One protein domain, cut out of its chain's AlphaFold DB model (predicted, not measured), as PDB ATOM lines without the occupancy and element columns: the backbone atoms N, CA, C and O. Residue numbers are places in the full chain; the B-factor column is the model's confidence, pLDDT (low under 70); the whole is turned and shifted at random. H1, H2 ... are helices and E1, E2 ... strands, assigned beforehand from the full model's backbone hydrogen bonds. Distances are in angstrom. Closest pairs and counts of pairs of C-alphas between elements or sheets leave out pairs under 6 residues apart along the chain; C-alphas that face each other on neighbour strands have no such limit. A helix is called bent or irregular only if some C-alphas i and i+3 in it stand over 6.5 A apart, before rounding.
ATOM      1  N   GLU A   4      30.488  10.620  80.412       33.69
ATOM      2  CA  GLU A   4      30.747   9.672  81.501       33.69
ATOM      3  C   GLU A   4      30.416  10.218  82.901       33.69
ATOM      4  O   GLU A   4      30.041   9.443  83.779       33.69
ATOM      5  N   GLN A   5      30.497  11.535  83.129       34.31
ATOM      6  CA  GLN A   5      30.138  12.131  84.427       34.31
ATOM      7  C   GLN A   5      28.617  12.199  84.625       34.31
ATOM      8  O   GLN A   5      28.128  12.031  85.741       34.31
ATOM      9  N   HIS A   6      27.865  12.355  83.532       33.50
ATOM     10  CA  HIS A   6      26.402  12.352  83.540       33.50
ATOM     11  C   HIS A   6      25.827  10.936  83.749       33.50
ATOM     12  O   HIS A   6      24.782  10.766  84.375       33.50
ATOM     13  N   ASP A   7      26.542   9.909  83.275       33.41
ATOM     14  CA  ASP A   7      26.139   8.499  83.363       33.41
ATOM     15  C   ASP A   7      26.421   7.875  84.752       33.41
ATOM     16  O   ASP A   7      25.842   6.851  85.118       33.41
ATOM     17  N   PHE A   8      27.278   8.506  85.568       34.44
ATOM     18  CA  PHE A   8      27.573   8.062  86.938       34.44
ATOM     19  C   PHE A   8      26.473   8.464  87.938       34.44
ATOM     20  O   PHE A   8      26.110   7.668  88.807       34.44
ATOM     21  N   ALA A   9      25.885   9.656  87.777       34.16
ATOM     22  CA  ALA A   9      24.799  10.148  88.629       34.16
ATOM     23  C   ALA A   9      23.498   9.334  88.464       34.16
ATOM     24  O   ALA A   9      22.779   9.106  89.434       34.16
ATOM     25  N   LEU A  10      23.231   8.812  87.260       35.50
ATOM     26  CA  LEU A  10      22.042   8.001  86.968       35.50
ATOM     27  C   LEU A  10      22.172   6.529  87.409       35.50
ATOM     28  O   LEU A  10      21.161   5.855  87.602       35.50
ATOM     29  N   LYS A  11      23.394   6.017  87.618       36.97
ATOM     30  CA  LYS A  11      23.635   4.630  88.072       36.97
ATOM     31  C   LYS A  11      23.575   4.447  89.590       36.97
ATOM     32  O   LYS A  11      23.493   3.311  90.050       36.97
ATOM     33  N   PHE A  12      23.571   5.537  90.359       36.91
ATOM     34  CA  PHE A  12      23.445   5.516  91.821       36.91
ATOM     35  C   PHE A  12      22.008   5.709  92.326       36.91
ATOM     36  O   PHE A  12      21.805   6.015  93.498       36.91
ATOM     37  N   VAL A  13      21.005   5.470  91.477       36.47
ATOM     38  CA  VAL A  13      19.633   5.224  91.936       36.47
ATOM     39  C   VAL A  13      19.591   3.800  92.512       36.47
ATOM     40  O   VAL A  13      19.785   2.842  91.757       36.47
ATOM     41  N   PRO A  14      19.393   3.604  93.829       33.84
ATOM     42  CA  PRO A  14      19.289   2.265  94.399       33.84
ATOM     43  C   PRO A  14      18.109   1.528  93.758       33.84
ATOM     44  O   PRO A  14      17.004   2.060  93.689       33.84
ATOM     45  N   LYS A  15      18.341   0.297  93.291       35.00
ATOM     46  CA  LYS A  15      17.322  -0.552  92.649       35.00
ATOM     47  C   LYS A  15      16.293  -1.150  93.621       35.00
ATOM     48  O   LYS A  15      15.399  -1.855  93.169       35.00
ATOM     49  N   GLU A  16      16.384  -0.863  94.919       32.03
ATOM     50  CA  GLU A  16      15.432  -1.342  95.927       32.03
ATOM     51  C   GLU A  16      14.990  -0.208  96.864       32.03
ATOM     52  O   GLU A  16      15.822   0.620  97.260       32.03
ATOM     53  N   PRO A  17      13.699  -0.161  97.245       34.34
ATOM     54  CA  PRO A  17      13.197   0.806  98.202       34.34
ATOM     55  C   PRO A  17      13.625   0.363  99.602       34.34
ATOM     56  O   PRO A  17      12.990  -0.482 100.225       34.34
ATOM     57  N   TYR A  18      14.701   0.943 100.128       37.03
ATOM     58  CA  TYR A  18      14.830   1.006 101.579       37.03
ATOM     59  C   TYR A  18      13.663   1.855 102.085       37.03
ATOM     60  O   TYR A  18      13.526   3.010 101.679       37.03
ATOM     61  N   GLU A  19      12.803   1.291 102.933       32.72
ATOM     62  CA  GLU A  19      11.802   2.070 103.662       32.72
ATOM     63  C   GLU A  19      12.537   3.125 104.503       32.72
ATOM     64  O   GLU A  19      13.177   2.839 105.515       32.72
ATOM     65  N   LEU A  20      12.516   4.359 104.002       39.19
ATOM     66  CA  LEU A  20      13.254   5.502 104.527       39.19
ATOM     67  C   LEU A  20      12.633   5.973 105.847       39.19
ATOM     68  O   LEU A  20      11.757   6.835 105.860       39.19
ATOM     69  N   GLN A  21      13.115   5.452 106.973       29.58
ATOM     70  CA  GLN A  21      12.853   6.035 108.289       29.58
ATOM     71  C   GLN A  21      13.963   7.039 108.646       29.58
ATOM     72  O   GLN A  21      14.944   6.698 109.303       29.58
ATOM     73  N   GLY A  22      13.809   8.289 108.190       34.44
ATOM     74  CA  GLY A  22      14.614   9.438 108.634       34.44
ATOM     75  C   GLY A  22      15.105  10.344 107.497       34.44
ATOM     76  O   GLY A  22      15.887   9.925 106.647       34.44
ATOM     77  N   GLY A  23      14.688  11.614 107.498       36.34
ATOM     78  CA  GLY A  23      15.105  12.648 106.533       36.34
ATOM     79  C   GLY A  23      16.465  13.287 106.844       36.34
ATOM     80  O   GLY A  23      16.561  14.504 106.936       36.34
ATOM     81  N   VAL A  24      17.512  12.496 107.093       40.41
ATOM     82  CA  VAL A  24      18.705  12.990 107.810       40.41
ATOM     83  C   VAL A  24      19.897  13.300 106.881       40.41
ATOM     84  O   VAL A  24      20.803  12.487 106.735       40.41
ATOM     85  N   TYR A  25      19.856  14.515 106.313       53.34
ATOM     86  CA  TYR A  25      20.924  15.519 106.068       53.34
ATOM     87  C   TYR A  25      22.204  15.242 105.240       53.34
ATOM     88  O   TYR A  25      22.921  14.269 105.453       53.34
ATOM     89  N   ALA A  26      22.559  16.242 104.401       51.28
ATOM     90  CA  ALA A  26      23.497  16.197 103.262       51.28
ATOM     91  C   ALA A  26      24.738  17.119 103.276       51.28
ATOM     92  O   ALA A  26      25.655  16.946 102.472       51.28
ATOM     93  N   TRP A  27      24.770  18.157 104.111       60.84
ATOM     94  CA  TRP A  27      25.370  19.418 103.658       60.84
ATOM     95  C   TRP A  27      26.841  19.673 103.993       60.84
ATOM     96  O   TRP A  27      27.249  20.810 103.884       60.84
ATOM     97  N   GLY A  28      27.674  18.687 104.338       63.72
ATOM     98  CA  GLY A  28      29.076  18.888 104.780       63.72
ATOM     99  C   GLY A  28      29.864  20.048 104.115       63.72
ATOM    100  O   GLY A  28      29.888  21.187 104.583       63.72
ATOM    101  N   LYS A  29      30.562  19.775 103.019       65.88
ATOM    102  CA  LYS A  29      31.343  20.736 102.225       65.88
ATOM    103  C   LYS A  29      30.484  21.804 101.564       65.88
ATOM    104  O   LYS A  29      30.958  22.917 101.380       65.88
ATOM    105  N   THR A  30      29.241  21.507 101.214       69.25
ATOM    106  CA  THR A  30      28.356  22.493 100.590       69.25
ATOM    107  C   THR A  30      27.978  23.606 101.568       69.25
ATOM    108  O   THR A  30      28.151  24.775 101.242       69.25
ATOM    109  N   ALA A  31      27.586  23.270 102.800       74.50
ATOM    110  CA  ALA A  31      27.375  24.218 103.895       74.50
ATOM    111  C   ALA A  31      28.614  25.082 104.088       74.50
ATOM    112  O   ALA A  31      28.506  26.302 104.175       74.50
ATOM    113  N   ARG A  32      29.800  24.460 104.091       74.50
ATOM    114  CA  ARG A  32      31.071  25.185 104.123       74.50
ATOM    115  C   ARG A  32      31.181  26.178 102.967       74.50
ATOM    116  O   ARG A  32      31.419  27.343 103.229       74.50
ATOM    117  N   LEU A  33      31.033  25.746 101.718       76.06
ATOM    118  CA  LEU A  33      31.227  26.614 100.551       76.06
ATOM    119  C   LEU A  33      30.261  27.803 100.537       76.06
ATOM    120  O   LEU A  33      30.678  28.905 100.201       76.06
ATOM    121  N   ILE A  34      29.014  27.587 100.959       81.62
ATOM    122  CA  ILE A  34      27.974  28.622 101.000       81.62
ATOM    123  C   ILE A  34      28.238  29.639 102.127       81.62
ATOM    124  O   ILE A  34      27.957  30.825 101.992       81.62
ATOM    125  N   THR A  35      28.793  29.202 103.257       86.50
ATOM    126  CA  THR A  35      28.944  30.051 104.455       86.50
ATOM    127  C   THR A  35      30.341  30.643 104.637       86.50
ATOM    128  O   THR A  35      30.477  31.704 105.246       86.50
ATOM    129  N   GLU A  36      31.388  29.974 104.147       85.38
ATOM    130  CA  GLU A  36      32.798  30.295 104.401       85.38
ATOM    131  C   GLU A  36      33.175  31.719 103.961       85.38
ATOM    132  O   GLU A  36      33.799  32.415 104.771       85.38
ATOM    133  N   PRO A  37      32.771  32.214 102.770       90.00
ATOM    134  CA  PRO A  37      33.057  33.592 102.366       90.00
ATOM    135  C   PRO A  37      32.474  34.616 103.348       90.00
ATOM    136  O   PRO A  37      33.203  35.445 103.897       90.00
ATOM    137  N   ALA A  38      31.179  34.497 103.658       93.12
ATOM    138  CA  ALA A  38      30.494  35.404 104.573       93.12
ATOM    139  C   ALA A  38      31.052  35.317 106.002       93.12
ATOM    140  O   ALA A  38      31.214  36.336 106.675       93.12
ATOM    141  N   TYR A  39      31.403  34.118 106.472       92.44
ATOM    142  CA  TYR A  39      32.039  33.950 107.774       92.44
ATOM    143  C   TYR A  39      33.406  34.640 107.841       92.44
ATOM    144  O   TYR A  39      33.707  35.294 108.842       92.44
ATOM    145  N   PHE A  40      34.250  34.504 106.811       91.25
ATOM    146  CA  PHE A  40      35.559  35.154 106.813       91.25
ATOM    147  C   PHE A  40      35.451  36.668 106.756       91.25
ATOM    148  O   PHE A  40      36.151  37.334 107.516       91.25
ATOM    149  N   GLU A  41      34.532  37.207 105.958       93.69
ATOM    150  CA  GLU A  41      34.263  38.642 105.956       93.69
ATOM    151  C   GLU A  41      33.825  39.133 107.344       93.69
ATOM    152  O   GLU A  41      34.386  40.102 107.850       93.69
ATOM    153  N   ALA A  42      32.898  38.430 108.009       94.12
ATOM    154  CA  ALA A  42      32.469  38.784 109.364       94.12
ATOM    155  C   ALA A  42      33.620  38.686 110.377       94.12
ATOM    156  O   ALA A  42      33.827  39.587 111.190       94.12
ATOM    157  N   ARG A  43      34.429  37.621 110.312       91.50
ATOM    158  CA  ARG A  43      35.626  37.449 111.150       91.50
ATOM    159  C   ARG A  43      36.655  38.553 110.916       91.50
ATOM    160  O   ARG A  43      37.369  38.926 111.850       91.50
ATOM    161  N   ASP A  44      36.796  39.035 109.692       90.69
ATOM    162  CA  ASP A  44      37.761  40.076 109.369       90.69
ATOM    163  C   ASP A  44      37.241  41.461 109.742       90.69
ATOM    164  O   ASP A  44      38.042  42.295 110.157       90.69
ATOM    165  N   GLN A  45      35.934  41.704 109.706       92.06
ATOM    166  CA  GLN A  45      35.337  42.954 110.182       92.06
ATOM    167  C   GLN A  45      35.287  43.017 111.718       92.06
ATOM    168  O   GLN A  45      35.665  44.028 112.312       92.06
ATOM    169  N   ILE A  46      34.928  41.916 112.384       90.94
ATOM    170  CA  ILE A  46      34.805  41.838 113.844       90.94
ATOM    171  C   ILE A  46      36.165  41.526 114.475       90.94
ATOM    172  O   ILE A  46      36.672  40.402 114.453       90.94
ATOM    173  N   LYS A  47      36.775  42.544 115.087       87.88
ATOM    174  CA  LYS A  47      38.108  42.442 115.706       87.88
ATOM    175  C   LYS A  47      38.089  41.941 117.155       87.88
ATOM    176  O   LYS A  47      39.154  41.772 117.738       87.88
ATOM    177  N   THR A  48      36.930  41.687 117.745       88.56
ATOM    178  CA  THR A  48      36.793  41.160 119.111       88.56
ATOM    179  C   THR A  48      36.569  39.646 119.109       88.56
ATOM    180  O   THR A  48      36.702  38.986 118.075       88.56
ATOM    181  N   ASP A  49      36.268  39.079 120.280       91.69
ATOM    182  CA  ASP A  49      35.773  37.706 120.372       91.69
ATOM    183  C   ASP A  49      34.500  37.552 119.537       91.69
ATOM    184  O   ASP A  49      33.637  38.432 119.528       91.69
ATOM    185  N   LEU A  50      34.413  36.433 118.821       93.25
ATOM    186  CA  LEU A  50      33.358  36.163 117.856       93.25
ATOM    187  C   LEU A  50      32.564  34.937 118.291       93.25
ATOM    188  O   LEU A  50      33.127  33.877 118.579       93.25
ATOM    189  N   VAL A  51      31.242  35.074 118.299       93.88
ATOM    190  CA  VAL A  51      30.315  33.952 118.448       93.88
ATOM    191  C   VAL A  51      29.666  33.690 117.094       93.88
ATOM    192  O   VAL A  51      29.120  34.607 116.481       93.88
ATOM    193  N   ALA A  52      29.766  32.450 116.629       93.25
ATOM    194  CA  ALA A  52      29.119  31.948 115.431       93.25
ATOM    195  C   ALA A  52      28.070  30.911 115.842       93.25
ATOM    196  O   ALA A  52      28.395  29.968 116.569       93.25
ATOM    197  N   VAL A  53      26.827  31.097 115.412       91.25
ATOM    198  CA  VAL A  53      25.689  30.263 115.805       91.25
ATOM    199  C   VAL A  53      25.091  29.610 114.571       91.25
ATOM    200  O   VAL A  53      24.673  30.297 113.644       91.25
ATOM    201  N   ASP A  54      25.024  28.288 114.594       88.44
ATOM    202  CA  ASP A  54      24.263  27.507 113.632       88.44
ATOM    203  C   ASP A  54      22.831  27.317 114.141       88.44
ATOM    204  O   ASP A  54      22.622  26.767 115.223       88.44
ATOM    205  N   LEU A  55      21.862  27.851 113.403       86.44
ATOM    206  CA  LEU A  55      20.444  27.889 113.737       86.44
ATOM    207  C   LEU A  55      19.725  26.693 113.114       86.44
ATOM    208  O   LEU A  55      19.833  26.479 111.909       86.44
ATOM    209  N   CYS A  56      18.941  25.978 113.925       73.56
ATOM    210  CA  CYS A  56      18.189  24.790 113.503       73.56
ATOM    211  C   CYS A  56      19.122  23.760 112.852       73.56
ATOM    212  O   CYS A  56      18.954  23.392 111.690       73.56
ATOM    213  N   SER A  57      20.179  23.415 113.590       60.31
ATOM    214  CA  SER A  57      21.343  22.710 113.070       60.31
ATOM    215  C   SER A  57      21.016  21.442 112.285       60.31
ATOM    216  O   SER A  57      20.516  20.459 112.829       60.31
ATOM    217  N   ASP A 273      14.274  26.909 121.269       83.00
ATOM    218  CA  ASP A 273      13.457  27.311 120.138       83.00
ATOM    219  C   ASP A 273      13.952  28.676 119.635       83.00
ATOM    220  O   ASP A 273      14.099  29.629 120.405       83.00
ATOM    221  N   ILE A 274      14.226  28.755 118.332       84.75
ATOM    222  CA  ILE A 274      14.733  29.949 117.648       84.75
ATOM    223  C   ILE A 274      13.802  31.168 117.802       84.75
ATOM    224  O   ILE A 274      14.255  32.313 117.834       84.75
ATOM    225  N   ARG A 275      12.498  30.963 118.013       82.06
ATOM    226  CA  ARG A 275      11.559  32.053 118.334       82.06
ATOM    227  C   ARG A 275      11.923  32.748 119.644       82.06
ATOM    228  O   ARG A 275      11.606  33.921 119.849       82.06
ATOM    229  N   PHE A 276      12.660  32.068 120.516       80.56
ATOM    230  CA  PHE A 276      13.098  32.547 121.819       80.56
ATOM    231  C   PHE A 276      14.618  32.711 121.918       80.56
ATOM    232  O   PHE A 276      15.139  32.615 123.020       80.56
ATOM    233  N   LEU A 277      15.329  33.022 120.822       77.19
ATOM    234  CA  LEU A 277      16.770  33.335 120.860       77.19
ATOM    235  C   LEU A 277      17.106  34.316 122.001       77.19
ATOM    236  O   LEU A 277      16.643  35.458 121.983       77.19
ATOM    237  N   GLN A 278      17.921  33.878 122.968       81.31
ATOM    238  CA  GLN A 278      18.314  34.653 124.159       81.31
ATOM    239  C   GLN A 278      19.777  35.117 124.101       81.31
ATOM    240  O   GLN A 278      20.466  35.177 125.118       81.31
ATOM    241  N   PHE A 279      20.290  35.411 122.907       89.38
ATOM    242  CA  PHE A 279      21.606  36.025 122.789       89.38
ATOM    243  C   PHE A 279      21.523  37.519 123.100       89.38
ATOM    244  O   PHE A 279      20.504  38.170 122.854       89.38
ATOM    245  N   LYS A 280      22.619  38.061 123.640       90.94
ATOM    246  CA  LYS A 280      22.769  39.498 123.869       90.94
ATOM    247  C   LYS A 280      22.630  40.248 122.539       90.94
ATOM    248  O   LYS A 280      23.120  39.779 121.511       90.94
ATOM    249  N   GLU A 281      22.009  41.424 122.576       93.00
ATOM    250  CA  GLU A 281      22.024  42.359 121.448       93.00
ATOM    251  C   GLU A 281      23.458  42.627 120.980       93.00
ATOM    252  O   GLU A 281      24.371  42.795 121.796       93.00
ATOM    253  N   SER A 282      23.656  42.638 119.662       93.25
ATOM    254  CA  SER A 282      24.974  42.755 119.024       93.25
ATOM    255  C   SER A 282      26.024  41.760 119.553       93.25
ATOM    256  O   SER A 282      27.216  42.062 119.587       93.25
ATOM    257  N   GLY A 283      25.590  40.582 120.012       93.31
ATOM    258  CA  GLY A 283      26.449  39.557 120.608       93.31
ATOM    259  C   GLY A 283      26.927  38.474 119.639       93.31
ATOM    260  O   GLY A 283      27.862  37.747 119.970       93.31
ATOM    261  N   ILE A 284      26.301  38.344 118.466       95.88
ATOM    262  CA  ILE A 284      26.590  37.279 117.499       95.88
ATOM    263  C   ILE A 284      27.279  37.864 116.273       95.88
ATOM    264  O   ILE A 284      26.762  38.775 115.642       95.88
ATOM    265  N   GLY A 285      28.452  37.341 115.921       96.44
ATOM    266  CA  GLY A 285      29.183  37.792 114.736       96.44
ATOM    267  C   GLY A 285      28.770  37.070 113.459       96.44
ATOM    268  O   GLY A 285      28.885  37.633 112.372       96.44
ATOM    269  N   PHE A 286      28.284  35.834 113.584       96.38
ATOM    270  CA  PHE A 286      27.866  35.041 112.438       96.38
ATOM    271  C   PHE A 286      26.677  34.136 112.763       96.38
ATOM    272  O   PHE A 286      26.718  33.415 113.759       96.38
ATOM    273  N   PHE A 287      25.658  34.133 111.907       94.62
ATOM    274  CA  PHE A 287      24.608  33.115 111.913       94.62
ATOM    275  C   PHE A 287      24.688  32.257 110.648       94.62
ATOM    276  O   PHE A 287      24.874  32.778 109.550       94.62
ATOM    277  N   SER A 288      24.485  30.954 110.784       92.88
ATOM    278  CA  SER A 288      24.148  30.073 109.662       92.88
ATOM    279  C   SER A 288      22.806  29.415 109.914       92.88
ATOM    280  O   SER A 288      22.413  29.222 111.060       92.88
ATOM    281  N   SER A 289      22.114  29.059 108.844       90.31
ATOM    282  CA  SER A 289      20.947  28.192 108.888       90.31
ATOM    283  C   SER A 289      20.916  27.392 107.595       90.31
ATOM    284  O   SER A 289      20.508  27.902 106.548       90.31
ATOM    285  N   ILE A 290      21.449  26.173 107.655       85.69
ATOM    286  CA  ILE A 290      21.575  25.279 106.502       85.69
ATOM    287  C   ILE A 290      20.518  24.193 106.615       85.69
ATOM    288  O   ILE A 290      20.576  23.366 107.521       85.69
ATOM    289  N   GLU A 291      19.565  24.215 105.690       81.88
ATOM    290  CA  GLU A 291      18.318  23.459 105.721       81.88
ATOM    291  C   GLU A 291      17.617  23.584 107.085       81.88
ATOM    292  O   GLU A 291      17.158  22.609 107.663       81.88
ATOM    293  N   GLY A 292      17.609  24.804 107.629       83.31
ATOM    294  CA  GLY A 292      17.055  25.137 108.939       83.31
ATOM    295  C   GLY A 292      15.867  26.091 108.817       83.31
ATOM    296  O   GLY A 292      14.930  25.865 108.059       83.31
ATOM    297  N   TRP A 293      15.894  27.201 109.550       88.31
ATOM    298  CA  TRP A 293      14.990  28.328 109.293       88.31
ATOM    299  C   TRP A 293      15.479  29.150 108.074       88.31
ATOM    300  O   TRP A 293      16.681  29.392 107.978       88.31
ATOM    301  N   PRO A 294      14.624  29.613 107.144       90.25
ATOM    302  CA  PRO A 294      13.164  29.561 107.170       90.25
ATOM    303  C   PRO A 294      12.557  28.277 106.590       90.25
ATOM    304  O   PRO A 294      11.342  28.125 106.668       90.25
ATOM    305  N   TYR A 295      13.364  27.354 106.060       87.81
ATOM    306  CA  TYR A 295      12.892  26.147 105.373       87.81
ATOM    307  C   TYR A 295      11.822  25.366 106.150       87.81
ATOM    308  O   TYR A 295      10.739  25.108 105.621       87.81
ATOM    309  N   TYR A 296      12.087  25.093 107.431       84.44
ATOM    310  CA  TYR A 296      11.164  24.425 108.359       84.44
ATOM    311  C   TYR A 296      10.356  25.402 109.242       84.44
ATOM    312  O   TYR A 296       9.789  25.020 110.260       84.44
ATOM    313  N   GLY A 297      10.309  26.690 108.885       84.44
ATOM    314  CA  GLY A 297       9.689  27.758 109.682       84.44
ATOM    315  C   GLY A 297       8.186  27.955 109.464       84.44
ATOM    316  O   GLY A 297       7.615  28.883 110.042       84.44
ATOM    317  N   LYS A 298       7.528  27.133 108.636       82.62
ATOM    318  CA  LYS A 298       6.118  27.321 108.247       82.62
ATOM    319  C   LYS A 298       5.181  27.418 109.457       82.62
ATOM    320  O   LYS A 298       4.382  28.349 109.551       82.62
ATOM    321  N   ASP A 299       5.350  26.519 110.422       84.62
ATOM    322  CA  ASP A 299       4.490  26.418 111.608       84.62
ATOM    323  C   ASP A 299       4.629  27.603 112.574       84.62
ATOM    324  O   ASP A 299       3.869  27.731 113.533       84.62
ATOM    325  N   PHE A 300       5.590  28.504 112.348       88.19
ATOM    326  CA  PHE A 300       5.732  29.700 113.174       88.19
ATOM    327  C   PHE A 300       4.698  30.774 112.811       88.19
ATOM    328  O   PHE A 300       4.514  31.720 113.582       88.19
ATOM    329  N   GLY A 301       4.035  30.653 111.654       88.62
ATOM    330  CA  GLY A 301       3.137  31.675 111.127       88.62
ATOM    331  C   GLY A 301       3.859  32.990 110.812       88.62
ATOM    332  O   GLY A 301       5.081  33.110 110.945       88.62
ATOM    333  N   PHE A 302       3.106  34.004 110.383       91.50
ATOM    334  CA  PHE A 302       3.682  35.295 109.998       91.50
ATOM    335  C   PHE A 302       4.400  35.982 111.171       91.50
ATOM    336  O   PHE A 302       5.573  36.339 111.068       91.50
ATOM    337  N   GLU A 303       3.720  36.114 112.314       93.19
ATOM    338  CA  GLU A 303       4.253  36.820 113.486       93.19
ATOM    339  C   GLU A 303       5.484  36.128 114.078       93.19
ATOM    340  O   GLU A 303       6.456  36.798 114.430       93.19
ATOM    341  N   GLY A 304       5.483  34.792 114.144       92.88
ATOM    342  CA  GLY A 304       6.615  34.032 114.665       92.88
ATOM    343  C   GLY A 304       7.852  34.152 113.777       92.88
ATOM    344  O   GLY A 304       8.944  34.412 114.285       92.88
ATOM    345  N   ASN A 305       7.692  34.041 112.455       93.75
ATOM    346  CA  ASN A 305       8.797  34.238 111.513       93.75
ATOM    347  C   ASN A 305       9.330  35.679 111.540       93.75
ATOM    348  O   ASN A 305      10.544  35.891 111.557       93.75
ATOM    349  N   MET A 306       8.439  36.670 111.625       95.12
ATOM    350  CA  MET A 306       8.824  38.077 111.748       95.12
ATOM    351  C   MET A 306       9.575  38.355 113.061       95.12
ATOM    352  O   MET A 306      10.559  39.097 113.081       95.12
ATOM    353  N   ALA A 307       9.162  37.728 114.166       93.06
ATOM    354  CA  ALA A 307       9.860  37.828 115.444       93.06
ATOM    355  C   ALA A 307      11.273  37.224 115.379       93.06
ATOM    356  O   ALA A 307      12.216  37.830 115.893       93.06
ATOM    357  N   VAL A 308      11.441  36.073 114.716       93.31
ATOM    358  CA  VAL A 308      12.762  35.466 114.467       93.31
ATOM    359  C   VAL A 308      13.644  36.414 113.651       93.31
ATOM    360  O   VAL A 308      14.760  36.721 114.074       93.31
ATOM    361  N   ALA A 309      13.129  36.952 112.541       95.00
ATOM    362  CA  ALA A 309      13.860  37.882 111.682       95.00
ATOM    363  C   ALA A 309      14.357  39.123 112.446       95.00
ATOM    364  O   ALA A 309      15.535  39.487 112.353       95.00
ATOM    365  N   LYS A 310      13.489  39.735 113.264       95.12
ATOM    366  CA  LYS A 310      13.846  40.873 114.125       95.12
ATOM    367  C   LYS A 310      14.940  40.509 115.125       95.12
ATOM    368  O   LYS A 310      15.919  41.240 115.252       95.12
ATOM    369  N   LYS A 311      14.821  39.363 115.803       94.38
ATOM    370  CA  LYS A 311      15.826  38.907 116.778       94.38
ATOM    371  C   LYS A 311      17.196  38.700 116.151       94.38
ATOM    372  O   LYS A 311      18.181  39.163 116.720       94.38
ATOM    373  N   ILE A 312      17.253  38.070 114.978       95.44
ATOM    374  CA  ILE A 312      18.501  37.895 114.226       95.44
ATOM    375  C   ILE A 312      19.145  39.260 113.958       95.44
ATOM    376  O   ILE A 312      20.321  39.441 114.262       95.44
ATOM    377  N   SER A 313      18.375  40.245 113.484       95.69
ATOM    378  CA  SER A 313      18.872  41.607 113.227       95.69
ATOM    379  C   SER A 313      19.446  42.292 114.479       95.69
ATOM    380  O   SER A 313      20.555  42.846 114.451       95.69
ATOM    381  N   PHE A 314      18.727  42.222 115.604       95.06
ATOM    382  CA  PHE A 314      19.155  42.840 116.864       95.06
ATOM    383  C   PHE A 314      20.378  42.152 117.484       95.06
ATOM    384  O   PHE A 314      21.241  42.816 118.060       95.06
ATOM    385  N   GLN A 315      20.484  40.828 117.363       95.69
ATOM    386  CA  GLN A 315      21.581  40.047 117.943       95.69
ATOM    387  C   GLN A 315      22.845  40.053 117.086       95.69
ATOM    388  O   GLN A 315      23.938  39.873 117.627       95.69
ATOM    389  N   LEU A 316      22.718  40.283 115.779       96.69
ATOM    390  CA  LEU A 316      23.858  40.400 114.881       96.69
ATOM    391  C   LEU A 316      24.698  41.628 115.263       96.69
ATOM    392  O   LEU A 316      24.176  42.732 115.427       96.69
ATOM    393  N   ALA A 317      26.001  41.440 115.445       96.56
ATOM    394  CA  ALA A 317      26.954  42.504 115.734       96.56
ATOM    395  C   ALA A 317      27.203  43.376 114.491       96.56
ATOM    396  O   ALA A 317      26.979  42.936 113.364       96.56
ATOM    397  N   ALA A 318      27.687  44.605 114.683       95.94
ATOM    398  CA  ALA A 318      28.147  45.446 113.576       95.94
ATOM    399  C   ALA A 318      29.276  44.742 112.795       95.94
ATOM    400  O   ALA A 318      30.189  44.173 113.399       95.94
ATOM    401  N   GLY A 319      29.187  44.732 111.462       96.44
ATOM    402  CA  GLY A 319      30.051  43.923 110.587       96.44
ATOM    403  C   GLY A 319      29.762  42.413 110.608       96.44
ATOM    404  O   GLY A 319      30.485  41.627 109.997       96.44
ATOM    405  N   GLY A 320      28.727  41.981 111.333       97.44
ATOM    406  CA  GLY A 320      28.280  40.596 111.371       97.44
ATOM    407  C   GLY A 320      27.502  40.200 110.120       97.44
ATOM    408  O   GLY A 320      26.918  41.040 109.427       97.44
ATOM    409  N   LYS A 321      27.476  38.894 109.840       98.00
ATOM    410  CA  LYS A 321      26.767  38.320 108.686       98.00
ATOM    411  C   LYS A 321      25.885  37.140 109.075       98.00
ATOM    412  O   LYS A 321      26.167  36.448 110.050       98.00
ATOM    413  N   ALA A 322      24.832  36.897 108.307       96.81
ATOM    414  CA  ALA A 322      24.032  35.685 108.415       96.81
ATOM    415  C   ALA A 322      23.851  35.032 107.044       96.81
ATOM    416  O   ALA A 322      23.745  35.735 106.041       96.81
ATOM    417  N   VAL A 323      23.819  33.704 107.011       95.38
ATOM    418  CA  VAL A 323      23.612  32.920 105.791       95.38
ATOM    419  C   VAL A 323      22.462  31.949 106.002       95.38
ATOM    420  O   VAL A 323      22.503  31.130 106.920       95.38
ATOM    421  N   PHE A 324      21.462  32.025 105.131       93.25
ATOM    422  CA  PHE A 324      20.302  31.142 105.121       93.25
ATOM    423  C   PHE A 324      20.276  30.383 103.806       93.25
ATOM    424  O   PHE A 324      20.301  30.987 102.733       93.25
ATOM    425  N   PHE A 325      20.235  29.061 103.886       89.06
ATOM    426  CA  PHE A 325      20.175  28.220 102.707       89.06
ATOM    427  C   PHE A 325      19.345  26.968 102.992       89.06
ATOM    428  O   PHE A 325      19.647  26.276 103.956       89.06
ATOM    429  N   PRO A 326      18.358  26.626 102.155       87.81
ATOM    430  CA  PRO A 326      17.829  27.463 101.084       87.81
ATOM    431  C   PRO A 326      17.031  28.653 101.647       87.81
ATOM    432  O   PRO A 326      16.476  28.592 102.746       87.81
ATOM    433  N   TRP A 327      16.948  29.739 100.882       92.94
ATOM    434  CA  TRP A 327      16.036  30.850 101.151       92.94
ATOM    435  C   TRP A 327      14.665  30.593 100.517       92.94
ATOM    436  O   TRP A 327      14.220  31.280  99.602       92.94
ATOM    437  N   ASN A 328      14.004  29.546 100.995       89.69
ATOM    438  CA  ASN A 328      12.621  29.218 100.680       89.69
ATOM    439  C   ASN A 328      11.983  28.497 101.882       89.69
ATOM    440  O   ASN A 328      12.642  28.258 102.894       89.69
ATOM    441  N   MET A 329      10.693  28.180 101.791       87.88
ATOM    442  CA  MET A 329      10.018  27.280 102.735       87.88
ATOM    443  C   MET A 329       9.744  25.939 102.057       87.88
ATOM    444  O   MET A 329       9.643  25.892 100.831       87.88
ATOM    445  N   GLN A 330       9.607  24.866 102.839       81.69
ATOM    446  CA  GLN A 330       9.463  23.493 102.336       81.69
ATOM    447  C   GLN A 330       8.410  23.336 101.221       81.69
ATOM    448  O   GLN A 330       8.692  22.684 100.216       81.69
ATOM    449  N   ASP A 331       7.249  23.986 101.362       77.44
ATOM    450  CA  ASP A 331       6.153  23.928 100.381       77.44
ATOM    451  C   ASP A 331       6.272  24.969  99.256       77.44
ATOM    452  O   ASP A 331       5.648  24.821  98.208       77.44
ATOM    453  N   ASN A 332       7.065  26.024  99.478       80.81
ATOM    454  CA  ASN A 332       7.314  27.132  98.552       80.81
ATOM    455  C   ASN A 332       6.049  27.711  97.870       80.81
ATOM    456  O   ASN A 332       6.069  28.054  96.687       80.81
ATOM    457  N   ASP A 333       4.942  27.815  98.611       86.75
ATOM    458  CA  ASP A 333       3.686  28.388  98.117       86.75
ATOM    459  C   ASP A 333       3.706  29.932  98.087       86.75
ATOM    460  O   ASP A 333       4.616  30.591  98.598       86.75
ATOM    461  N   SER A 334       2.680  30.539  97.481       88.31
ATOM    462  CA  SER A 334       2.580  32.001  97.353       88.31
ATOM    463  C   SER A 334       2.528  32.724  98.703       88.31
ATOM    464  O   SER A 334       3.032  33.839  98.830       88.31
ATOM    465  N   VAL A 335       1.954  32.096  99.733       88.88
ATOM    466  CA  VAL A 335       1.900  32.645 101.097       88.88
ATOM    467  C   VAL A 335       3.300  32.692 101.704       88.88
ATOM    468  O   VAL A 335       3.703  33.719 102.251       88.88
ATOM    469  N   SER A 336       4.061  31.610 101.555       89.69
ATOM    470  CA  SER A 336       5.445  31.492 102.009       89.69
ATOM    471  C   SER A 336       6.349  32.501 101.301       89.69
ATOM    472  O   SER A 336       7.143  33.178 101.948       89.69
ATOM    473  N   GLN A 337       6.186  32.668  99.986       91.00
ATOM    474  CA  GLN A 337       6.935  33.656  99.204       91.00
ATOM    475  C   GLN A 337       6.635  35.092  99.647       91.00
ATOM    476  O   GLN A 337       7.560  35.884  99.836       91.00
ATOM    477  N   ASN A 338       5.361  35.418  99.886       93.50
ATOM    478  CA  ASN A 338       4.965  36.726 100.410       93.50
ATOM    479  C   ASN A 338       5.554  36.978 101.804       93.50
ATOM    480  O   ASN A 338       6.053  38.068 102.072       93.50
ATOM    481  N   LEU A 339       5.544  35.974 102.683       94.25
ATOM    482  CA  LEU A 339       6.149  36.071 104.010       94.25
ATOM    483  C   LEU A 339       7.660  36.342 103.936       94.25
ATOM    484  O   LEU A 339       8.146  37.246 104.614       94.25
ATOM    485  N   LEU A 340       8.401  35.601 103.108       95.25
ATOM    486  CA  LEU A 340       9.842  35.820 102.926       95.25
ATOM    487  C   LEU A 340      10.136  37.218 102.365       95.25
ATOM    488  O   LEU A 340      11.036  37.895 102.859       95.25
ATOM    489  N   ALA A 341       9.331  37.698 101.412       96.12
ATOM    490  CA  ALA A 341       9.451  39.054 100.880       96.12
ATOM    491  C   ALA A 341       9.203  40.136 101.951       96.12
ATOM    492  O   ALA A 341       9.908  41.145 101.984       96.12
ATOM    493  N   GLU A 342       8.239  39.940 102.855       97.31
ATOM    494  CA  GLU A 342       8.016  40.858 103.979       97.31
ATOM    495  C   GLU A 342       9.164  40.825 105.001       97.31
ATOM    496  O   GLU A 342       9.545  41.872 105.526       97.31
ATOM    497  N   ILE A 343       9.769  39.658 105.243       97.69
ATOM    498  CA  ILE A 343      10.970  39.531 106.085       97.69
ATOM    499  C   ILE A 343      12.146  40.305 105.480       97.69
ATOM    500  O   ILE A 343      12.826  41.046 106.192       97.69
ATOM    501  N   GLU A 344      12.368  40.185 104.170       98.06
ATOM    502  CA  GLU A 344      13.418  40.928 103.469       98.06
ATOM    503  C   GLU A 344      13.215  42.444 103.584       98.06
ATOM    504  O   GLU A 344      14.151  43.171 103.923       98.06
ATOM    505  N   LYS A 345      11.980  42.924 103.376       97.75
ATOM    506  CA  LYS A 345      11.635  44.342 103.564       97.75
ATOM    507  C   LYS A 345      11.898  44.801 104.994       97.75
ATOM    508  O   LYS A 345      12.394  45.907 105.196       97.75
ATOM    509  N   GLU A 346      11.559  43.989 105.992       97.62
ATOM    510  CA  GLU A 346      11.805  44.335 107.391       97.62
ATOM    511  C   GLU A 346      13.303  44.439 107.692       97.62
ATOM    512  O   GLU A 346      13.744  45.412 108.299       97.62
ATOM    513  N   TRP A 347      14.116  43.494 107.222       97.88
ATOM    514  CA  TRP A 347      15.568  43.573 107.383       97.88
ATOM    515  C   TRP A 347      16.174  44.811 106.721       97.88
ATOM    516  O   TRP A 347      17.026  45.461 107.329       97.88
ATOM    517  N   GLN A 348      15.696  45.190 105.534       97.56
ATOM    518  CA  GLN A 348      16.112  46.433 104.878       97.56
ATOM    519  C   GLN A 348      15.728  47.675 105.698       97.56
ATOM    520  O   GLN A 348      16.555  48.569 105.869       97.56
ATOM    521  N   LYS A 349      14.513  47.724 106.269       97.00
ATOM    522  CA  LYS A 349      14.096  48.811 107.181       97.00
ATOM    523  C   LYS A 349      14.972  48.892 108.430       97.00
ATOM    524  O   LYS A 349      15.221  49.984 108.929       97.00
ATOM    525  N   LEU A 350      15.451  47.749 108.920       96.19
ATOM    526  CA  LEU A 350      16.386  47.653 110.045       96.19
ATOM    527  C   LEU A 350      17.845  47.957 109.647       96.19
ATOM    528  O   LEU A 350      18.744  47.803 110.474       96.19
ATOM    529  N   GLY A 351      18.092  48.390 108.407       95.88
ATOM    530  CA  GLY A 351      19.405  48.821 107.930       95.88
ATOM    531  C   GLY A 351      20.342  47.683 107.528       95.88
ATOM    532  O   GLY A 351      21.549  47.898 107.427       95.88
ATOM    533  N   LEU A 352      19.823  46.470 107.315       97.31
ATOM    534  CA  LEU A 352      20.623  45.341 106.849       97.31
ATOM    535  C   LEU A 352      20.669  45.284 105.323       97.31
ATOM    536  O   LEU A 352      19.673  45.519 104.637       97.31
ATOM    537  N   THR A 353      21.824  44.889 104.797       97.19
ATOM    538  CA  THR A 353      22.000  44.615 103.370       97.19
ATOM    539  C   THR A 353      21.707  43.150 103.091       97.19
ATOM    540  O   THR A 353      22.187  42.271 103.808       97.19
ATOM    541  N   ILE A 354      20.955  42.890 102.024       97.38
ATOM    542  CA  ILE A 354      20.582  41.547 101.581       97.38
ATOM    543  C   ILE A 354      21.226  41.285 100.223       97.38
ATOM    544  O   ILE A 354      21.081  42.088  99.302       97.38
ATOM    545  N   ALA A 355      21.902  40.151 100.099       96.81
ATOM    546  CA  ALA A 355      22.347  39.596  98.832       96.81
ATOM    547  C   ALA A 355      21.742  38.201  98.662       96.81
ATOM    548  O   ALA A 355      21.690  37.426  99.617       96.81
ATOM    549  N   LYS A 356      21.283  37.889  97.450       94.88
ATOM    550  CA  LYS A 356      20.803  36.557  97.083       94.88
ATOM    551  C   LYS A 356      21.743  35.958  96.055       94.88
ATOM    552  O   LYS A 356      22.108  36.633  95.094       94.88
ATOM    553  N   GLU A 357      22.111  34.706  96.258       92.06
ATOM    554  CA  GLU A 357      22.922  33.942  95.317       92.06
ATOM    555  C   GLU A 357      22.103  32.759  94.814       92.06
ATOM    556  O   GLU A 357      21.633  31.936  95.603       92.06
ATOM    557  N   GLN A 358      21.920  32.693  93.496       89.62
ATOM    558  CA  GLN A 358      21.233  31.584  92.850       89.62
ATOM    559  C   GLN A 358      22.204  30.435  92.612       89.62
ATOM    560  O   GLN A 358      23.276  30.612  92.035       89.62
ATOM    561  N   LEU A 359      21.792  29.247  93.033       84.62
ATOM    562  CA  LEU A 359      22.534  28.008  92.919       84.62
ATOM    563  C   LEU A 359      21.700  27.012  92.108       84.62
ATOM    564  O   LEU A 359      20.484  26.886  92.278       84.62
ATOM    565  N   THR A 360      22.363  26.290  91.210       81.88
ATOM    566  CA  THR A 360      21.758  25.159  90.505       81.88
ATOM    567  C   THR A 360      22.005  23.878  91.290       81.88
ATOM    568  O   THR A 360      23.019  23.753  91.978       81.88
ATOM    569  N   ILE A 361      21.099  22.903  91.165       79.00
ATOM    570  CA  ILE A 361      21.303  21.566  91.742       79.00
ATOM    571  C   ILE A 361      22.623  20.980  91.234       79.00
ATOM    572  O   ILE A 361      23.433  20.545  92.045       79.00
ATOM    573  N   ASP A 362      22.892  21.061  89.928       79.12
ATOM    574  CA  ASP A 362      24.141  20.560  89.346       79.12
ATOM    575  C   ASP A 362      25.373  21.246  89.947       79.12
ATOM    576  O   ASP A 362      26.300  20.566  90.373       79.12
ATOM    577  N   GLY A 363      25.363  22.576  90.093       77.75
ATOM    578  CA  GLY A 363      26.477  23.307  90.704       77.75
ATOM    579  C   GLY A 363      26.683  22.949  92.181       77.75
ATOM    580  O   GLY A 363      27.816  22.852  92.659       77.75
ATOM    581  N   ILE A 364      25.593  22.688  92.906       76.56
ATOM    582  CA  ILE A 364      25.644  22.188  94.280       76.56
ATOM    583  C   ILE A 364      26.242  20.775  94.317       76.56
ATOM    584  O   ILE A 364      27.148  20.528  95.116       76.56
ATOM    585  N   LEU A 365      25.781  19.862  93.462       77.38
ATOM    586  CA  LEU A 365      26.227  18.466  93.421       77.38
ATOM    587  C   LEU A 365      27.680  18.333  92.945       77.38
ATOM    588  O   LEU A 365      28.437  17.566  93.534       77.38
ATOM    589  N   GLU A 366      28.116  19.119  91.958       75.12
ATOM    590  CA  GLU A 366      29.521  19.193  91.521       75.12
ATOM    591  C   GLU A 366      30.455  19.601  92.664       75.12
ATOM    592  O   GLU A 366      31.627  19.212  92.725       75.12
ATOM    593  N   SER A 367      29.935  20.391  93.604       68.50
ATOM    594  CA  SER A 367      30.682  20.800  94.781       68.50
ATOM    595  C   SER A 367      30.805  19.689  95.823       68.50
ATOM    596  O   SER A 367      31.691  19.779  96.668       68.50
ATOM    597  N   MET A 368      29.994  18.633  95.777       73.38
ATOM    598  CA  MET A 368      29.962  17.565  96.776       73.38
ATOM    599  C   MET A 368      31.017  16.480  96.516       73.38
ATOM    600  O   MET A 368      31.441  16.221  95.396       73.38
ATOM    601  N   THR A 369      31.492  15.847  97.582       67.06
ATOM    602  CA  THR A 369      32.284  14.607  97.529       67.06
ATOM    603  C   THR A 369      31.385  13.378  97.513       67.06
ATOM    604  O   THR A 369      30.230  13.466  97.912       67.06
ATOM    605  N   ASP A 370      31.920  12.201  97.174       66.19
ATOM    606  CA  ASP A 370      31.185  10.921  97.208       66.19
ATOM    607  C   ASP A 370      30.407  10.703  98.512       66.19
ATOM    608  O   ASP A 370      29.300  10.169  98.522       66.19
ATOM    609  N   ARG A 371      30.985  11.127  99.641       64.44
ATOM    610  CA  ARG A 371      30.324  11.089 100.945       64.44
ATOM    611  C   ARG A 371      29.083  11.979 100.977       64.44
ATOM    612  O   ARG A 371      28.054  11.554 101.485       64.44
ATOM    613  N   GLU A 372      29.225  13.219 100.532       68.00
ATOM    614  CA  GLU A 372      28.143  14.202 100.524       68.00
ATOM    615  C   GLU A 372      27.075  13.833  99.519       68.00
ATOM    616  O   GLU A 372      25.917  13.924  99.874       68.00
ATOM    617  N   LEU A 373      27.434  13.308  98.348       70.25
ATOM    618  CA  LEU A 373      26.478  12.825  97.351       70.25
ATOM    619  C   LEU A 373      25.577  11.710  97.903       70.25
ATOM    620  O   LEU A 373      24.371  11.719  97.675       70.25
ATOM    621  N   VAL A 374      26.131  10.781  98.691       67.06
ATOM    622  CA  VAL A 374      25.319   9.750  99.366       67.06
ATOM    623  C   VAL A 374      24.293  10.383 100.307       67.06
ATOM    624  O   VAL A 374      23.164   9.914 100.389       67.06
ATOM    625  N   LEU A 375      24.679  11.452 100.999       64.50
ATOM    626  CA  LEU A 375      23.827  12.141 101.960       64.50
ATOM    627  C   LEU A 375      22.869  13.148 101.286       64.50
ATOM    628  O   LEU A 375      21.756  13.352 101.759       64.50
ATOM    629  N   ALA A 376      23.263  13.720 100.147       69.06
ATOM    630  CA  ALA A 376      22.518  14.637  99.283       69.06
ATOM    631  C   ALA A 376      21.164  14.077  98.878       69.06
ATOM    632  O   ALA A 376      20.156  14.774  98.944       69.06
ATOM    633  N   ASN A 377      21.125  12.780  98.582       65.06
ATOM    634  CA  ASN A 377      19.896  12.072  98.247       65.06
ATOM    635  C   ASN A 377      18.832  12.125  99.360       65.06
ATOM    636  O   ASN A 377      17.653  11.886  99.086       65.06
ATOM    637  N   HIS A 378      19.210  12.448 100.601       67.12
ATOM    638  CA  HIS A 378      18.293  12.597 101.730       67.12
ATOM    639  C   HIS A 378      17.778  14.030 101.918       67.12
ATOM    640  O   HIS A 378      16.823  14.211 102.670       67.12
ATOM    641  N   SER A 379      18.355  15.033 101.244       74.62
ATOM    642  CA  SER A 379      17.895  16.415 101.376       74.62
ATOM    643  C   SER A 379      16.617  16.658 100.556       74.62
ATOM    644  O   SER A 379      16.613  16.419  99.344       74.62
ATOM    645  N   PRO A 380      15.537  17.179 101.166       74.81
ATOM    646  CA  PRO A 380      14.342  17.590 100.440       74.81
ATOM    647  C   PRO A 380      14.607  18.773  99.497       74.81
ATOM    648  O   PRO A 380      13.959  18.855  98.459       74.81
ATOM    649  N   VAL A 381      15.595  19.630  99.781       78.25
ATOM    650  CA  VAL A 381      15.962  20.785  98.936       78.25
ATOM    651  C   VAL A 381      16.441  20.335  97.558       78.25
ATOM    652  O   VAL A 381      16.067  20.919  96.549       78.25
ATOM    653  N   LEU A 382      17.222  19.252  97.497       76.56
ATOM    654  CA  LEU A 382      17.760  18.715  96.240       76.56
ATOM    655  C   LEU A 382      16.731  17.926  95.421       76.56
ATOM    656  O   LEU A 382      17.012  17.532  94.293       76.56
ATOM    657  N   ARG A 383      15.535  17.704  95.978       72.75
ATOM    658  CA  ARG A 383      14.388  17.112  95.275       72.75
ATOM    659  C   ARG A 383      13.427  18.172  94.735       72.75
ATOM    660  O   ARG A 383      12.466  17.818  94.054       72.75
ATOM    661  N   GLN A 384      13.644  19.449  95.057       69.38
ATOM    662  CA  GLN A 384      12.801  20.538  94.578       69.38
ATOM    663  C   GLN A 384      13.088  20.845  93.107       69.38
ATOM    664  O   GLN A 384      14.207  20.702  92.622       69.38
ATOM    665  N   VAL A 385      12.053  21.284  92.392       63.75
ATOM    666  CA  VAL A 385      12.169  21.747  91.007       63.75
ATOM    667  C   VAL A 385      12.347  23.262  91.019       63.75
ATOM    668  O   VAL A 385      11.510  23.973  91.570       63.75
ATOM    669  N   GLY A 386      13.413  23.754  90.385       66.31
ATOM    670  CA  GLY A 386      13.683  25.186  90.228       66.31
ATOM    671  C   GLY A 386      15.032  25.633  90.806       66.31
ATOM    672  O   GLY A 386      15.807  24.803  91.286       66.31
ATOM    673  N   PRO A 387      15.345  26.938  90.717       70.25
ATOM    674  CA  PRO A 387      16.557  27.501  91.298       70.25
ATOM    675  C   PRO A 387      16.512  27.432  92.828       70.25
ATOM    676  O   PRO A 387      15.472  27.677  93.441       70.25
ATOM    677  N   ILE A 388      17.655  27.124  93.440       84.31
ATOM    678  CA  ILE A 388      17.822  27.129  94.892       84.31
ATOM    679  C   ILE A 388      18.588  28.396  95.250       84.31
ATOM    680  O   ILE A 388      19.668  28.641  94.724       84.31
ATOM    681  N   GLU A 389      18.046  29.216  96.140       90.12
ATOM    682  CA  GLU A 389      18.679  30.480  96.518       90.12
ATOM    683  C   GLU A 389      19.340  30.361  97.891       90.12
ATOM    684  O   GLU A 389      18.796  29.739  98.803       90.12
ATOM    685  N   SER A 390      20.504  30.982  98.058       92.62
ATOM    686  CA  SER A 390      21.029  31.330  99.378       92.62
ATOM    687  C   SER A 390      20.817  32.821  99.628       92.62
ATOM    688  O   SER A 390      20.934  33.635  98.709       92.62
ATOM    689  N   LEU A 391      20.488  33.183 100.867       96.31
ATOM    690  CA  LEU A 391      20.388  34.574 101.295       96.31
ATOM    691  C   LEU A 391      21.524  34.900 102.257       96.31
ATOM    692  O   LEU A 391      21.693  34.248 103.289       96.31
ATOM    693  N   ILE A 392      22.260  35.956 101.930       97.62
ATOM    694  CA  ILE A 392      23.327  36.522 102.744       97.62
ATOM    695  C   ILE A 392      22.851  37.867 103.283       97.62
ATOM    696  O   ILE A 392      22.592  38.814 102.540       97.62
ATOM    697  N   LEU A 393      22.776  37.957 104.603       97.75
ATOM    698  CA  LEU A 393      22.435  39.160 105.344       97.75
ATOM    699  C   LEU A 393      23.718  39.781 105.897       97.75
ATOM    700  O   LEU A 393      24.542  39.080 106.481       97.75
ATOM    701  N   SER A 394      23.901  41.088 105.737       97.81
ATOM    702  CA  SER A 394      25.073  41.809 106.244       97.81
ATOM    703  C   SER A 394      24.650  43.009 107.080       97.81
ATOM    704  O   SER A 394      23.869  43.841 106.617       97.81
ATOM    705  N   LYS A 395      25.193  43.119 108.297       97.31
ATOM    706  CA  LYS A 395      25.022  44.300 109.144       97.31
ATOM    707  C   LYS A 395      26.177  45.277 108.915       97.31
ATOM    708  O   LYS A 395      27.331  44.854 109.023       97.31
ATOM    709  N   PRO A 396      25.906  46.559 108.613       94.44
ATOM    710  CA  PRO A 396      26.952  47.566 108.455       94.44
ATOM    711  C   PRO A 396      27.881  47.661 109.675       94.44
ATOM    712  O   PRO A 396      27.516  47.285 110.790       94.44
TER     713      PRO A 396
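What this domain is: This is residues 4 to 57 and 273 to 396 of the 398 residues of an uncharacterized protein of Candidatus Levybacteria bacterium GW2011_GWB1_37_8 (UniProt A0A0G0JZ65). A twisted five-stranded sheet is covered on one face by the helix H2, while on its other side the helices H3 and H4, side by side, reach it with residues 312 to 315 and 344 to 348. The short helices H5 and H6 lie at one end, and H1 is beyond them, on a long link of which residues 14 to 19 stick out. The printed part has 178 residues, with six named helices and five named strands in the order H1 H2 E1 E2 H3 E3 H4 E4 H5 H6 E5. The sheet runs E1 E2 E3 E5 E4, mixed, and the class is mixed, helices and strands. The whole is compact, with a radius of gyration of the C-alphas of 17.2 A and spans of 52 by 36 by 26 A.

How they stand to each other: H1, residues 4 to 11, is apart from H2, residues 28 to 45. E1, residues 50 to 55, is an edge strand, parallel to E2, residues 284 to 290, with N 53 and O 286 at 2.8 A. H3, residues 298 to 315, leads into E3, residues 316 to 325, which bends by 121 degrees at residue 319. E2 and E3 are parallel, with N 323 and O 287 at 2.9 A; E2, H3 and E3 make a strand-helix-strand unit, two parallel neighbour strands with a helix between, its crossover right-handed. H2 is on the sheet at a height of 8.0 A, over E2 and E3, along the strands at 14 degrees to E3 on the local plane; this makes two layers, a helix on one face of a sheet. The closest C-alphas of H2 and E3, Ala 42 and Gly 320, are 5.0 A apart. H4, residues 334 to 349, touches H3 at a shallow tilt of 16 degrees, the same way; their closest C-alphas, Met 306 and Ile 343, are 6.2 A apart. Both only graze the sheet. E4, residues 353 to 359, is the other edge strand. E5, residues 388 to 394, is antiparallel to E3, with N 322 and O 393 at 2.9 A, and to E4, with N 355 and O 392 at 2.9 A. E3, H4 and E4 make a split unit, with E5 between the two strands, its crossover right-handed. H5, residues 361 to 366, and H6, residues 370 to 376, are close but not clearly touching, with C-alphas 365 and 373 closest at 6.9 A. Every O i to N i+4 pair is within hydrogen-bond range in H4, H5 and H6, against 12 of 14 in H2, 12 of 14 in H3 and 1 of 4 in H1, where 1 of 5 O i to N i+3 pairs is.

Where its parts are: H1 begins at C-alpha 4 (30.747, 9.672, 81.501). H2 is 25.4 A long, H3 22.3 A and H4 22.6 A; H2 and H3 are irregular, with C-alphas 34 and 37 at 7.2 A and C-alphas 299 and 302 at 9.1 A. E5, 19.9 A long, ends at C-alpha 394 (25.073, 41.809, 106.244).

The domain as a whole: The farthest C-alphas, Glu 16 and Lys 47, are 53.1 A apart. Residues 58 to 272 are not printed, and C-alphas 57 and 273 across this cut are 11.5 A apart. The links H1 to H2 and H6 to E5 are long. Mean pLDDT of the printed part is 80.1, and 41 residues are under 70, among them residues 4 to 30.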